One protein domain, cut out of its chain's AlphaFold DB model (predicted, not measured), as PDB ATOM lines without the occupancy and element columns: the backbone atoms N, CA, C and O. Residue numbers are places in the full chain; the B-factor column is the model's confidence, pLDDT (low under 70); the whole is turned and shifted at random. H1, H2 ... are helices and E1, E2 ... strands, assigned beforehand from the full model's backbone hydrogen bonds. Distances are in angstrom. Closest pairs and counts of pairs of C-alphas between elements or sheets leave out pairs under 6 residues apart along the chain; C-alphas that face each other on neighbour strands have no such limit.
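What this domain is: This is residues 6 to 59 of the 75 residues of an uncharacterized protein of Bdellovibrio sp. CG11_big_fil_rev_8_21_14_0_20_39_38 (UniProt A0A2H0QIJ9). With little regular structure, the domain is a small two-strand hairpin, E1 and E2, with helix H1 near E1, and a long winding stretch, residues 31 to 53, leading to short helix H2. The turn at residues 22 to 27 sticks out. The printed part has 54 residues, 21 in named elements, in the order H1, E1, E2, H2: mixed, helices and strands. It is only just loose, close to compact, radius of gyration of the C-alphas 12.4 A, spans 36 by 24 by 18 A.

How they stand to each other: The closest C-alphas of H1, residues 6 to 13, and E1, residues 18 to 22, are Leu 12 and Ile 18, 7.1 A. E2, residues 27 to 30, is antiparallel to E1 at 159 degrees, with N 19 and O 29 at 2.8 A, within hydrogen-bond range. H2, residues 54 to 57, is apart from H1 and E1. H1 has every O i to N i+4 pair within hydrogen-bond range; H2 is too short for one.

Where its parts are: H1 spans 10.8 A from C-alpha 6 at (116.388, 135.084, 99.264); E1 11.5 A; E2 9.7 A; H2 4.9 A, ending at C-alpha 57 (99.093, 141.923, 76.161).

The domain as a whole: C-alphas of Lys 6 and Asn 43 are farthest apart, 36.6 A. The printed part has no cut. E2 to H2 is a long link. Residues 6 to 14 and 16 have pLDDT under 70.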
ATOM      1  N   LYS A   6     116.978 135.366  97.944       60.44
ATOM      2  CA  LYS A   6     116.388 135.084  99.264       60.44
ATOM      3  C   LYS A   6     115.667 136.289  99.881       60.44
ATOM      4  O   LYS A   6     114.612 136.121 100.493       60.44
ATOM      5  N   HIS A   7     116.229 137.488  99.737       59.22
ATOM      6  CA  HIS A   7     115.639 138.725 100.251       59.22
ATOM      7  C   HIS A   7     114.380 139.082  99.449       59.22
ATOM      8  O   HIS A   7     113.344 139.411 100.027       59.22
ATOM      9  N   TYR A   8     114.440 138.907  98.128       65.25
ATOM     10  CA  TYR A   8     113.317 139.153  97.230       65.25
ATOM     11  C   TYR A   8     112.137 138.217  97.534       65.25
ATOM     12  O   TYR A   8     111.019 138.679  97.755       65.25
ATOM     13  N   LEU A   9     112.380 136.911  97.695       66.81
ATOM     14  CA  LEU A   9     111.339 135.939  98.062       66.81
ATOM     15  C   LEU A   9     110.668 136.243  99.408       66.81
ATOM     16  O   LEU A   9     109.470 136.006  99.569       66.81
ATOM     17  N   LYS A  10     111.421 136.776 100.376       66.38
ATOM     18  CA  LYS A  10     110.886 137.173 101.684       66.38
ATOM     19  C   LYS A  10     109.973 138.400 101.575       66.38
ATOM     20  O   LYS A  10     108.898 138.390 102.167       66.38
ATOM     21  N   LEU A  11     110.359 139.407 100.790       62.03
ATOM     22  CA  LEU A  11     109.519 140.579 100.503       62.03
ATOM     23  C   LEU A  11     108.234 140.189  99.760       62.03
ATOM     24  O   LEU A  11     107.156 140.685 100.074       62.03
ATOM     25  N   LEU A  12     108.333 139.247  98.823       65.88
ATOM     26  CA  LEU A  12     107.200 138.784  98.022       65.88
ATOM     27  C   LEU A  12     106.198 137.946  98.822       65.88
ATOM     28  O   LEU A  12     105.002 138.061  98.574       65.88
ATOM     29  N   LYS A  13     106.648 137.161  99.816       64.25
ATOM     30  CA  LYS A  13     105.743 136.484 100.768       64.25
ATOM     31  C   LYS A  13     104.838 137.470 101.512       64.25
ATOM     32  O   LYS A  13     103.715 137.120 101.851       64.25
ATOM     33  N   ASN A  14     105.315 138.693 101.738       67.12
ATOM     34  CA  ASN A  14     104.540 139.747 102.387       67.12
ATOM     35  C   ASN A  14     103.620 140.501 101.405       67.12
ATOM     36  O   ASN A  14     102.792 141.308 101.829       67.12
ATOM     37  N   HIS A  15     103.736 140.251 100.097       71.31
ATOM     38  CA  HIS A  15     102.979 140.958  99.071       71.31
ATOM     39  C   HIS A  15     101.648 140.248  98.788       71.31
ATOM     40  O   HIS A  15     101.609 139.165  98.206       71.31
ATOM     41  N   LYS A  16     100.523 140.894  99.120       68.31
ATOM     42  CA  LYS A  16      99.162 140.319  99.009       68.31
ATOM     43  C   LYS A  16      98.719 139.926  97.586       68.31
ATOM     44  O   LYS A  16      97.683 139.293  97.421       68.31
ATOM     45  N   GLY A  17      99.468 140.315  96.555       76.81
ATOM     46  CA  GLY A  17      99.121 140.095  95.147       76.81
ATOM     47  C   GLY A  17      99.713 138.836  94.510       76.81
ATOM     48  O   GLY A  17      99.448 138.584  93.337       76.81
ATOM     49  N   ILE A  18     100.524 138.060  95.235       80.62
ATOM     50  CA  ILE A  18     101.276 136.927  94.680       80.62
ATOM     51  C   ILE A  18     100.790 135.629  95.314       80.62
ATOM     52  O   ILE A  18     100.715 135.508  96.531       80.62
ATOM     53  N   LYS A  19     100.473 134.644  94.471       81.75
ATOM     54  CA  LYS A  19     100.052 133.305  94.893       81.75
ATOM     55  C   LYS A  19     101.232 132.370  95.092       81.75
ATOM     56  O   LYS A  19     101.262 131.616  96.056       81.75
ATOM     57  N   SER A  20     102.155 132.348  94.133       80.75
ATOM     58  CA  SER A  20     103.259 131.388  94.121       80.75
ATOM     59  C   SER A  20     104.437 131.896  93.295       80.75
ATOM     60  O   SER A  20     104.288 132.784  92.456       80.75
ATOM     61  N   TYR A  21     105.600 131.301  93.532       83.12
ATOM     62  CA  TYR A  21     106.823 131.522  92.779       83.12
ATOM     63  C   TYR A  21     107.361 130.194  92.254       83.12
ATOM     64  O   TYR A  21     107.561 129.246  93.019       83.12
ATOM     65  N   SER A  22     107.647 130.144  90.956       81.44
ATOM     66  CA  SER A  22     108.310 129.015  90.316       81.44
ATOM     67  C   SER A  22     109.814 129.270  90.243       81.44
ATOM     68  O   SER A  22     110.281 129.944  89.331       81.44
ATOM     69  N   ARG A  23     110.580 128.653  91.155       78.44
ATOM     70  CA  ARG A  23     112.056 128.637  91.120       78.44
ATOM     71  C   ARG A  23     112.659 128.307  89.746       78.44
ATOM     72  O   ARG A  23     113.523 129.062  89.323       78.44
ATOM     73  N   PRO A  24     112.231 127.246  89.028       80.88
ATOM     74  CA  PRO A  24     112.908 126.850  87.791       80.88
ATOM     75  C   PRO A  24     112.770 127.869  86.655       80.88
ATOM     76  O   PRO A  24     113.616 127.913  85.774       80.88
ATOM     77  N   THR A  25     111.708 128.676  86.650       77.88
ATOM     78  CA  THR A  25     111.453 129.662  85.589       77.88
ATOM     79  C   THR A  25     111.651 131.100  86.054       77.88
ATOM     80  O   THR A  25     111.519 132.013  85.244       77.88
ATOM     81  N   GLY A  26     111.898 131.325  87.347       77.44
ATOM     82  CA  GLY A  26     111.921 132.660  87.945       77.44
ATOM     83  C   GLY A  26     110.579 133.402  87.867       77.44
ATOM     84  O   GLY A  26     110.539 134.615  88.067       77.44
ATOM     85  N   LYS A  27     109.472 132.715  87.546       77.38
ATOM     86  CA  LYS A  27     108.171 133.353  87.284       77.38
ATOM     87  C   LYS A  27     107.322 133.457  88.547       77.38
ATOM     88  O   LYS A  27     107.241 132.523  89.347       77.38
ATOM     89  N   PHE A  28     106.626 134.585  88.674       79.19
ATOM     90  CA  PHE A  28     105.636 134.827  89.721       79.19
ATOM     91  C   PHE A  28     104.230 134.584  89.196       79.19
ATOM     92  O   PHE A  28     103.844 135.088  88.142       79.19
ATOM     93  N   THR A  29     103.447 133.855  89.977       79.19
ATOM     94  CA  THR A  29     102.026 133.651  89.727       79.19
ATOM     95  C   THR A  29     101.249 134.640  90.576       79.19
ATOM     96  O   THR A  29     101.321 134.598  91.806       79.19
ATOM     97  N   LEU A  30     100.499 135.528  89.925       81.19
ATOM     98  CA  LEU A  30      99.602 136.456  90.609       81.19
ATOM     99  C   LEU A  30      98.500 135.692  91.350       81.19
ATOM    100  O   LEU A  30      98.050 134.628  90.923       81.19
ATOM    101  N   ALA A  31      98.064 136.239  92.479       84.50
ATOM    102  CA  ALA A  31      96.856 135.770  93.133       84.50
ATOM    103  C   ALA A  31      95.623 136.121  92.295       84.50
ATOM    104  O   ALA A  31      95.610 137.070  91.510       84.50
ATOM    105  N   HIS A  32      94.598 135.285  92.424       84.38
ATOM    106  CA  HIS A  32      93.315 135.453  91.756       84.38
ATOM    107  C   HIS A  32      92.250 135.707  92.821       84.38
ATOM    108  O   HIS A  32      92.407 135.317  93.981       84.38
ATOM    109  N   ARG A  33      91.156 136.348  92.421       85.38
ATOM    110  CA  ARG A  33      89.954 136.461  93.244       85.38
ATOM    111  C   ARG A  33      89.301 135.082  93.433       85.38
ATOM    112  O   ARG A  33      89.543 134.186  92.622       85.38
ATOM    113  N   PRO A  34      88.442 134.903  94.454       83.44
ATOM    114  CA  PRO A  34      87.733 133.639  94.682       83.44
ATOM    115  C   PRO A  34      86.883 133.190  93.482       83.44
ATOM    116  O   PRO A  34      86.694 132.001  93.276       83.44
ATOM    117  N   ASN A  35      86.439 134.129  92.639       81.38
ATOM    118  CA  ASN A  35      85.725 133.855  91.387       81.38
ATOM    119  C   ASN A  35      86.642 133.459  90.206       81.38
ATOM    120  O   ASN A  35      86.188 133.417  89.066       81.38
ATOM    121  N   GLY A  36      87.943 133.258  90.437       77.12
ATOM    122  CA  GLY A  36      88.926 132.936  89.399       77.12
ATOM    123  C   GLY A  36      89.374 134.121  88.534       77.12
ATOM    124  O   GLY A  36      90.226 133.946  87.667       77.12
ATOM    125  N   SER A  37      88.858 135.332  88.765       81.38
ATOM    126  CA  SER A  37      89.263 136.527  88.016       81.38
ATOM    127  C   SER A  37      90.612 137.077  88.490       81.38
ATOM    128  O   SER A  37      90.964 136.985  89.668       81.38
ATOM    129  N   CYS A  38      91.356 137.722  87.588       82.31
ATOM    130  CA  CYS A  38      92.587 138.440  87.934       82.31
ATOM    131  C   CYS A  38      92.304 139.536  88.978       82.31
ATOM    132  O   CYS A  38      91.298 140.228  88.858       82.31
ATOM    133  N   LEU A  39      93.188 139.732  89.965       85.25
ATOM    134  CA  LEU A  39      93.055 140.765  91.013       85.25
ATOM    135  C   LEU A  39      92.924 142.191  90.467       85.25
ATOM    136  O   LEU A  39      92.264 143.025  91.077       85.25
ATOM    137  N   PHE A  40      93.537 142.467  89.318       85.75
ATOM    138  CA  PHE A  40      93.520 143.789  88.695       85.75
ATOM    139  C   PHE A  40      92.360 143.982  87.717       85.75
ATOM    140  O   PHE A  40      92.293 145.012  87.062       85.75
ATOM    141  N   LEU A  41      91.477 142.996  87.546       85.81
ATOM    142  CA  LEU A  41      90.322 143.124  86.659       85.81
ATOM    143  C   LEU A  41      89.166 143.792  87.415       85.81
ATOM    144  O   LEU A  41      88.713 143.257  88.419       85.81
ATOM    145  N   GLU A  42      88.679 144.934  86.959       84.69
ATOM    146  CA  GLU A  42      87.516 145.626  87.518       84.69
ATOM    147  C   GLU A  42      86.622 146.081  86.358       84.69
ATOM    148  O   GLU A  42      87.133 146.598  85.368       84.69
ATOM    149  N   ASN A  43      85.306 145.849  86.422       82.75
ATOM    150  CA  ASN A  43      84.371 146.248  85.356       82.75
ATOM    151  C   ASN A  43      84.818 145.809  83.940       82.75
ATOM    152  O   ASN A  43      84.773 146.578  82.981       82.75
ATOM    153  N   SER A  44      85.323 144.573  83.816       78.44
ATOM    154  CA  SER A  44      85.862 144.003  82.566       78.44
ATOM    155  C   SER A  44      87.088 144.729  81.987       78.44
ATOM    156  O   SER A  44      87.483 144.479  80.848       78.44
ATOM    157  N   ARG A  45      87.742 145.602  82.761       83.19
ATOM    158  CA  ARG A  45      88.963 146.318  82.375       83.19
ATOM    159  C   ARG A  45      90.052 146.118  83.424       83.19
ATOM    160  O   ARG A  45      89.802 146.032  84.616       83.19
ATOM    161  N   CYS A  46      91.303 146.001  82.990       85.25
ATOM    162  CA  CYS A  46      92.416 145.939  83.936       85.25
ATOM    163  C   CYS A  46      92.718 147.335  84.496       85.25
ATOM    164  O   CYS A  46      92.945 148.251  83.703       85.25
ATOM    165  N   THR A  47      92.801 147.465  85.820       87.12
ATOM    166  CA  THR A  47      93.132 148.708  86.537       87.12
ATOM    167  C   THR A  47      94.557 149.184  86.250       87.12
ATOM    168  O   THR A  47      94.808 150.379  86.154       87.12
ATOM    169  N   ILE A  48      95.495 148.258  86.018       87.06
ATOM    170  CA  ILE A  48      96.899 148.561  85.686       87.06
ATOM    171  C   ILE A  48      97.163 148.561  84.175       87.06
ATOM    172  O   ILE A  48      98.144 147.985  83.710       87.06
ATOM    173  N   TYR A  49      96.294 149.198  83.386       83.69
ATOM    174  CA  TYR A  49      96.306 149.087  81.920       83.69
ATOM    175  C   TYR A  49      97.684 149.334  81.279       83.69
ATOM    176  O   TYR A  49      98.130 148.555  80.437       83.69
ATOM    177  N   GLN A  50      98.398 150.372  81.720       86.31
ATOM    178  CA  GLN A  50      99.714 150.731  81.180       86.31
ATOM    179  C   GLN A  50     100.814 149.723  81.558       86.31
ATOM    180  O   GLN A  50     101.694 149.430  80.745       86.31
ATOM    181  N   LYS A  51     100.727 149.150  82.764       84.50
ATOM    182  CA  LYS A  51     101.702 148.210  83.341       84.50
ATOM    183  C   LYS A  51     101.309 146.743  83.138       84.50
ATOM    184  O   LYS A  51     101.781 145.873  83.866       84.50
ATOM    185  N   ARG A  52     100.425 146.454  82.177       86.44
ATOM    186  CA  ARG A  52     100.021 145.077  81.871       86.44
ATOM    187  C   ARG A  52     101.245 144.243  81.478       86.44
ATOM    188  O   ARG A  52     101.984 144.667  80.583       86.44
ATOM    189  N   PRO A  53     101.445 143.067  82.097       83.44
ATOM    190  CA  PRO A  53     102.516 142.168  81.701       83.44
ATOM    191  C   PRO A  53     102.276 141.662  80.277       83.44
ATOM    192  O   PRO A  53     101.138 141.623  79.799       83.44
ATOM    193  N   GLU A  54     103.346 141.230  79.621       83.44
ATOM    194  CA  GLU A  54     103.308 140.709  78.252       83.44
ATOM    195  C   GLU A  54     102.333 139.541  78.105       83.44
ATOM    196  O   GLU A  54     101.598 139.483  77.129       83.44
ATOM    197  N   THR A  55     102.203 138.688  79.125       81.75
ATOM    198  CA  THR A  55     101.188 137.623  79.171       81.75
ATOM    199  C   THR A  55      99.763 138.143  78.958       81.75
ATOM    200  O   THR A  55      98.960 137.483  78.313       81.75
ATOM    201  N   CYS A  56      99.423 139.318  79.500       81.69
ATOM    202  CA  CYS A  56      98.098 139.916  79.318       81.69
ATOM    203  C   CYS A  56      97.973 140.691  78.001       81.69
ATOM    204  O   CYS A  56      96.856 140.852  77.519       81.69
ATOM    205  N   ARG A  57      99.080 141.215  77.455       85.31
ATOM    206  CA  ARG A  57      99.093 141.923  76.161       85.31
ATOM    207  C   ARG A  57      99.025 140.959  74.977       85.31
ATOM    208  O   ARG A  57      98.303 141.238  74.034       85.31
ATOM    209  N   ASN A  58      99.721 139.832  75.077       84.81
ATOM    210  CA  ASN A  58      99.850 138.813  74.036       84.81
ATOM    211  C   ASN A  58      98.913 137.612  74.275       84.81
ATOM    212  O   ASN A  58      99.131 136.521  73.754       84.81
ATOM    213  N   HIS A  59      97.886 137.763  75.113       81.69
ATOM    214  CA  HIS A  59      96.816 136.770  75.199       81.69
ATOM    215  C   HIS A  59      96.016 136.805  73.885       81.69
ATOM    216  O   HIS A  59      95.674 137.906  73.452       81.69
TER     217      HIS A  59